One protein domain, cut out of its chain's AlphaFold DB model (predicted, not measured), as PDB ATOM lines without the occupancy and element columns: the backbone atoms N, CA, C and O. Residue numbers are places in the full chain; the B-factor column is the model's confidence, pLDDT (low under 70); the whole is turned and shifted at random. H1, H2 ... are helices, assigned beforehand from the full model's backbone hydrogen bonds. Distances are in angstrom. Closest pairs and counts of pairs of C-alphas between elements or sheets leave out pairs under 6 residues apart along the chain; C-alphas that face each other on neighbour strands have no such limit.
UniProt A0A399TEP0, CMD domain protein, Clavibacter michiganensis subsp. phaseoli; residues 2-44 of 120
ATOM      1  N   THR A   2     166.996 209.444 153.964       37.97
ATOM      2  CA  THR A   2     167.198 207.993 153.950       37.97
ATOM      3  C   THR A   2     165.835 207.323 153.944       37.97
ATOM      4  O   THR A   2     165.022 207.587 154.829       37.97
ATOM      5  N   HIS A   3     165.571 206.510 152.922       53.50
ATOM      6  CA  HIS A   3     164.378 205.674 152.880       53.50
ATOM      7  C   HIS A   3     164.455 204.730 154.077       53.50
ATOM      8  O   HIS A   3     165.375 203.915 154.146       53.50
ATOM      9  N   ALA A   4     163.566 204.893 155.059       57.97
ATOM     10  CA  ALA A   4     163.441 203.897 156.116       57.97
ATOM     11  C   ALA A   4     163.110 202.555 155.447       57.97
ATOM     12  O   ALA A   4     162.339 202.527 154.481       57.97
ATOM     13  N   ALA A   5     163.743 201.474 155.907       68.06
ATOM     14  CA  ALA A   5     163.496 200.143 155.370       68.06
ATOM     15  C   ALA A   5     161.985 199.850 155.427       68.06
ATOM     16  O   ALA A   5     161.377 199.936 156.488       68.06
ATOM     17  N   ASP A   6     161.383 199.575 154.270       86.25
ATOM     18  CA  ASP A   6     159.974 199.197 154.131       86.25
ATOM     19  C   ASP A   6     159.910 197.695 153.943       86.25
ATOM     20  O   ASP A   6     160.624 197.145 153.097       86.25
ATOM     21  N   VAL A   7     159.044 197.033 154.705       91.94
ATOM     22  CA  VAL A   7     158.937 195.573 154.690       91.94
ATOM     23  C   VAL A   7     158.680 195.019 153.286       91.94
ATOM     24  O   VAL A   7     159.257 194.005 152.910       91.94
ATOM     25  N   VAL A   8     157.868 195.688 152.463       93.12
ATOM     26  CA  VAL A   8     157.572 195.194 151.113       93.12
ATOM     27  C   VAL A   8     158.769 195.378 150.188       93.12
ATOM     28  O   VAL A   8     159.071 194.458 149.435       93.12
ATOM     29  N   ASP A   9     159.475 196.511 150.242       92.00
ATOM     30  CA  ASP A   9     160.716 196.691 149.476       92.00
ATOM     31  C   ASP A   9     161.767 195.645 149.871       92.00
ATOM     32  O   ASP A   9     162.389 195.042 148.993       92.00
ATOM     33  N   LEU A  10     161.910 195.372 151.171       91.44
ATOM     34  CA  LEU A  10     162.808 194.344 151.688       91.44
ATOM     35  C   LEU A  10     162.426 192.961 151.149       91.44
ATOM     36  O   LEU A  10     163.265 192.292 150.550       91.44
ATOM     37  N   LEU A  11     161.161 192.556 151.287       93.25
ATOM     38  CA  LEU A  11     160.668 191.244 150.849       93.25
ATOM     39  C   LEU A  11     160.645 191.085 149.323       93.25
ATOM     40  O   LEU A  11     160.801 189.975 148.817       93.25
ATOM     41  N   ALA A  12     160.507 192.178 148.576       92.25
ATOM     42  CA  ALA A  12     160.628 192.188 147.122       92.25
ATOM     43  C   ALA A  12     162.092 192.280 146.646       92.25
ATOM     44  O   ALA A  12     162.361 192.105 145.458       92.25
ATOM     45  N   GLY A  13     163.054 192.509 147.548       90.94
ATOM     46  CA  GLY A  13     164.469 192.675 147.209       90.94
ATOM     47  C   GLY A  13     164.764 193.935 146.409       90.94
ATOM     48  O   GLY A  13     165.659 193.928 145.562       90.94
ATOM     49  N   LEU A  14     163.989 194.991 146.632       91.31
ATOM     50  CA  LEU A  14     164.177 196.267 145.966       91.31
ATOM     51  C   LEU A  14     165.309 197.019 146.661       91.31
ATOM     52  O   LEU A  14     165.211 197.386 147.831       91.31
ATOM     53  N   ALA A  15     166.397 197.246 145.931       84.50
ATOM     54  CA  ALA A  15     167.473 198.104 146.404       84.50
ATOM     55  C   ALA A  15     166.974 199.551 146.598       84.50
ATOM     56  O   ALA A  15     166.030 199.974 145.915       84.50
ATOM     57  N   PRO A  16     167.639 200.347 147.455       72.50
ATOM     58  CA  PRO A  16     167.459 201.795 147.445       72.50
ATOM     59  C   PRO A  16     167.601 202.329 146.009       72.50
ATOM     60  O   PRO A  16     168.475 201.887 145.268       72.50
ATOM     61  N   ASP A  17     166.705 203.230 145.602       81.12
ATOM     62  CA  ASP A  17     166.600 203.792 144.242       81.12
ATOM     63  C   ASP A  17     166.120 202.852 143.122       81.12
ATOM     64  O   ASP A  17     166.084 203.268 141.956       81.12
ATOM     65  N   HIS A  18     165.674 201.630 143.431       88.81
ATOM     66  CA  HIS A  18     165.063 200.760 142.427       88.81
ATOM     67  C   HIS A  18     163.865 201.466 141.750       88.81
ATOM     68  O   HIS A  18     163.043 202.077 142.443       88.81
ATOM     69  N   PRO A  19     163.693 201.377 140.413       91.12
ATOM     70  CA  PRO A  19     162.590 202.051 139.719       91.12
ATOM     71  C   PRO A  19     161.205 201.736 140.304       91.12
ATOM     72  O   PRO A  19     160.365 202.625 140.407       91.12
ATOM     73  N   LEU A  20     160.982 200.496 140.756       91.44
ATOM     74  CA  LEU A  20     159.738 200.113 141.440       91.44
ATOM     75  C   LEU A  20     159.557 200.787 142.808       91.44
ATOM     76  O   LEU A  20     158.426 201.132 143.142       91.44
ATOM     77  N   SER A  21     160.627 201.029 143.573       89.12
ATOM     78  CA  SER A  21     160.533 201.790 144.829       89.12
ATOM     79  C   SER A  21     160.075 203.222 144.555       89.12
ATOM     80  O   SER A  21     159.159 203.695 145.219       89.12
ATOM     81  N   ARG A  22     160.570 203.860 143.482       88.00
ATOM     82  CA  ARG A  22     160.105 205.199 143.068       88.00
ATOM     83  C   ARG A  22     158.616 205.232 142.716       88.00
ATOM     84  O   ARG A  22     157.941 206.208 143.015       88.00
ATOM     85  N   ILE A  23     158.088 204.176 142.091       91.94
ATOM     86  CA  ILE A  23     156.646 204.062 141.811       91.94
ATOM     87  C   ILE A  23     155.862 203.895 143.117       91.94
ATOM     88  O   ILE A  23     154.809 204.509 143.286       91.94
ATOM     89  N   ARG A  24     156.366 203.085 144.054       91.19
ATOM     90  CA  ARG A  24     155.746 202.896 145.376       91.19
ATOM     91  C   ARG A  24     155.729 204.187 146.194       91.19
ATOM     92  O   ARG A  24     154.747 204.433 146.890       91.19
ATOM     93  N   ASP A  25     156.730 205.048 146.038       89.94
ATOM     94  CA  ASP A  25     156.785 206.359 146.695       89.94
ATOM     95  C   ASP A  25     155.675 207.317 146.223       89.94
ATOM     96  O   ASP A  25     155.304 208.238 146.946       89.94
ATOM     97  N   LEU A  26     155.056 207.059 145.062       93.75
ATOM     98  CA  LEU A  26     153.858 207.779 144.603       93.75
ATOM     99  C   LEU A  26     152.585 207.393 145.386       93.75
ATOM    100  O   LEU A  26     151.523 207.984 145.175       93.75
ATOM    101  N   ARG A  27     152.658 206.384 146.264       93.94
ATOM    102  CA  ARG A  27     151.560 205.887 147.111       93.94
ATOM    103  C   ARG A  27     151.987 205.842 148.590       93.94
ATOM    104  O   ARG A  27     151.977 204.766 149.194       93.94
ATOM    105  N   PRO A  28     152.330 206.991 149.201       92.12
ATOM    106  CA  PRO A  28     152.928 207.037 150.537       92.12
ATOM    107  C   PRO A  28     152.040 206.408 151.618       92.12
ATOM    108  O   PRO A  28     152.544 205.676 152.466       92.12
ATOM    109  N   ASP A  29     150.718 206.595 151.545       95.12
ATOM    110  CA  ASP A  29     149.787 205.992 152.506       95.12
ATOM    111  C   ASP A  29     149.762 204.465 152.418       95.12
ATOM    112  O   ASP A  29     149.702 203.792 153.442       95.12
ATOM    113  N   ALA A  30     149.842 203.899 151.209       93.12
ATOM    114  CA  ALA A  30     149.874 202.450 151.024       93.12
ATOM    115  C   ALA A  30     151.164 201.850 151.594       93.12
ATOM    116  O   ALA A  30     151.119 200.812 152.249       93.12
ATOM    117  N   ARG A  31     152.296 202.536 151.396       92.88
ATOM    118  CA  ARG A  31     153.592 202.158 151.969       92.88
ATOM    119  C   ARG A  31     153.553 202.213 153.499       92.88
ATOM    120  O   ARG A  31     153.801 201.213 154.163       92.88
ATOM    121  N   ALA A  32     153.122 203.343 154.059       93.38
ATOM    122  CA  ALA A  32     153.017 203.521 155.505       93.38
ATOM    123  C   ALA A  32     152.020 202.544 156.152       93.38
ATOM    124  O   ALA A  32     152.275 202.038 157.240       93.38
ATOM    125  N   ASN A  33     150.889 202.265 155.496       95.00
ATOM    126  CA  ASN A  33     149.917 201.281 155.971       95.00
ATOM    127  C   ASN A  33     150.500 199.862 155.941       95.00
ATOM    128  O   ASN A  33     150.306 199.138 156.907       95.00
ATOM    129  N   ALA A  34     151.226 199.474 154.886       93.56
ATOM    130  CA  ALA A  34     151.851 198.152 154.802       93.56
ATOM    131  C   ALA A  34     152.863 197.926 155.935       93.56
ATOM    132  O   ALA A  34     152.807 196.898 156.608       93.56
ATOM    133  N   GLN A  35     153.719 198.916 156.200       94.69
ATOM    134  CA  GLN A  35     154.672 198.868 157.308       94.69
ATOM    135  C   GLN A  35     153.962 198.789 158.671       94.69
ATOM    136  O   GLN A  35     154.254 197.907 159.473       94.69
ATOM    137  N   ARG A  36     152.944 199.629 158.903       95.88
ATOM    138  CA  ARG A  36     152.141 199.583 160.140       95.88
ATOM    139  C   ARG A  36     151.396 198.261 160.319       95.88
ATOM    140  O   ARG A  36     151.228 197.806 161.445       95.88
ATOM    141  N   SER A  37     150.935 197.639 159.235       95.56
ATOM    142  CA  SER A  37     150.317 196.311 159.286       95.56
ATOM    143  C   SER A  37     151.320 195.235 159.686       95.56
ATOM    144  O   SER A  37     150.974 194.384 160.499       95.56
ATOM    145  N   PHE A  38     152.549 195.282 159.165       95.19
ATOM    146  CA  PHE A  38     153.620 194.385 159.597       95.19
ATOM    147  C   PHE A  38     153.904 194.541 161.095       95.19
ATOM    148  O   PHE A  38     153.830 193.556 161.825       95.19
ATOM    149  N   GLU A  39     154.105 195.771 161.568       95.19
ATOM    150  CA  GLU A  39     154.354 196.062 162.987       95.19
ATOM    151  C   GLU A  39     153.195 195.585 163.870       95.19
ATOM    152  O   GLU A  39     153.398 194.888 164.856       95.19
ATOM    153  N   ALA A  40     151.951 195.877 163.489       95.50
ATOM    154  CA  ALA A  40     150.784 195.473 164.269       95.50
ATOM    155  C   ALA A  40     150.604 193.945 164.341       95.50
ATOM    156  O   ALA A  40     150.135 193.423 165.356       95.50
ATOM    157  N   LEU A  41     150.927 193.227 163.261       95.31
ATOM    158  CA  LEU A  41     150.718 191.783 163.170       95.31
ATOM    159  C   LEU A  41     151.877 190.978 163.752       95.31
ATOM    160  O   LEU A  41     151.620 189.973 164.417       95.31
ATOM    161  N   LEU A  42     153.118 191.380 163.492       96.44
ATOM    162  CA  LEU A  42     154.303 190.574 163.779       96.44
ATOM    163  C   LEU A  42     155.189 191.170 164.869       96.44
ATOM    164  O   LEU A  42     155.822 190.404 165.585       96.44
ATOM    165  N   GLU A  43     155.164 192.488 165.066       94.88
ATOM    166  CA  GLU A  43     155.997 193.183 166.059       94.88
ATOM    167  C   GLU A  43     155.176 194.082 167.008       94.88
ATOM    168  O   GLU A  43     155.532 195.240 167.243       94.88
ATOM    169  N   PRO A  44     154.048 193.599 167.574       96.56
ATOM    170  CA  PRO A  44     153.263 194.416 168.490       96.56
ATOM    171  C   PRO A  44     154.077 194.741 169.745       96.56
ATOM    172  O   PRO A  44     154.826 193.900 170.234       96.56
TER     173      PRO A  44
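AT A GLANCE: This is residues 2 to 44 of the 120 residues of the protein "CMD domain protein" of Clavibacter michiganensis subsp. phaseoli (UniProt A0A399TEP0). One long helix, H3, makes one side of this small model, and two short helices, H1 and H2, reach out from the same side of it, crosswise to it, H1 from its middle part and H2 from near its beginning. H1 leads away from H3, the chain turns, H2 comes back beside H1 running the opposite way, and H3 then passes the beginning of H1 and runs on beyond it; the fit is loose, with H1 and H3 as the one pair of helices that touch. The printed part has 43 residues, with three named helices in the order H1, H2, H3 and no named strand; the class is all helix. The whole is compact, with a radius of gyration of the C-alphas of 10.3 A, yet elongated, spanning 31 by 19 by 18 A.

HOW THE PARTS SIT: Begin with the longest helix, H3, residues 28 to 42. Look at its residues 34 to 38, for with these alone it touches H1, residues 7 to 12. The closest C-alphas of the two are those of Val 7 and Gln 35, 6.0 A apart. The lines of H1 and H3 are about perpendicular, at 80 degrees. Now go to H2, residues 19 to 25, which is close to H3 but not clearly touching it: their closest C-alphas, those of Arg 24 and Arg 31, are 7.0 A apart. The lines of H2 and H3 are about perpendicular, at 85 degrees. H2 is also close to H1 but not clearly touching, and there the closest C-alphas are those of Asp 9 and Ser 21, 6.9 A apart. H1 and H2 run opposite ways at a shallow tilt of 22 degrees. In H1, H2 and H3, every O i to N i+4 pair is within hydrogen-bond range.

IN THESE COORDINATES: Find C-alpha 28 at (152.928, 207.037, 150.537); from there H3 runs 21.2 A to C-alpha 42 at (154.303, 190.574, 163.779). Then find C-alpha 7 at (158.937, 195.573, 154.690), where H1 begins; its six residues measure 8.5 A from first to last C-alpha. H2 begins at C-alpha 19, at (162.590, 202.051, 139.719), and measures 10.0 A to C-alpha 25.

THE WHOLE: The two C-alphas farthest apart are those of Pro 19 and Pro 44, at 31.2 A. From Thr 2 to Pro 44, the first and last printed C-alphas, it is 24.3 A. The printed part has no cut. The link from H1 to H2 is short, with 6 residues, and the link from H2 to H3 is tight, with 2. Look at the B-factor column for the confidence: the mean pLDDT of the printed part is 88.3, and residues 2 to 5 are under 70.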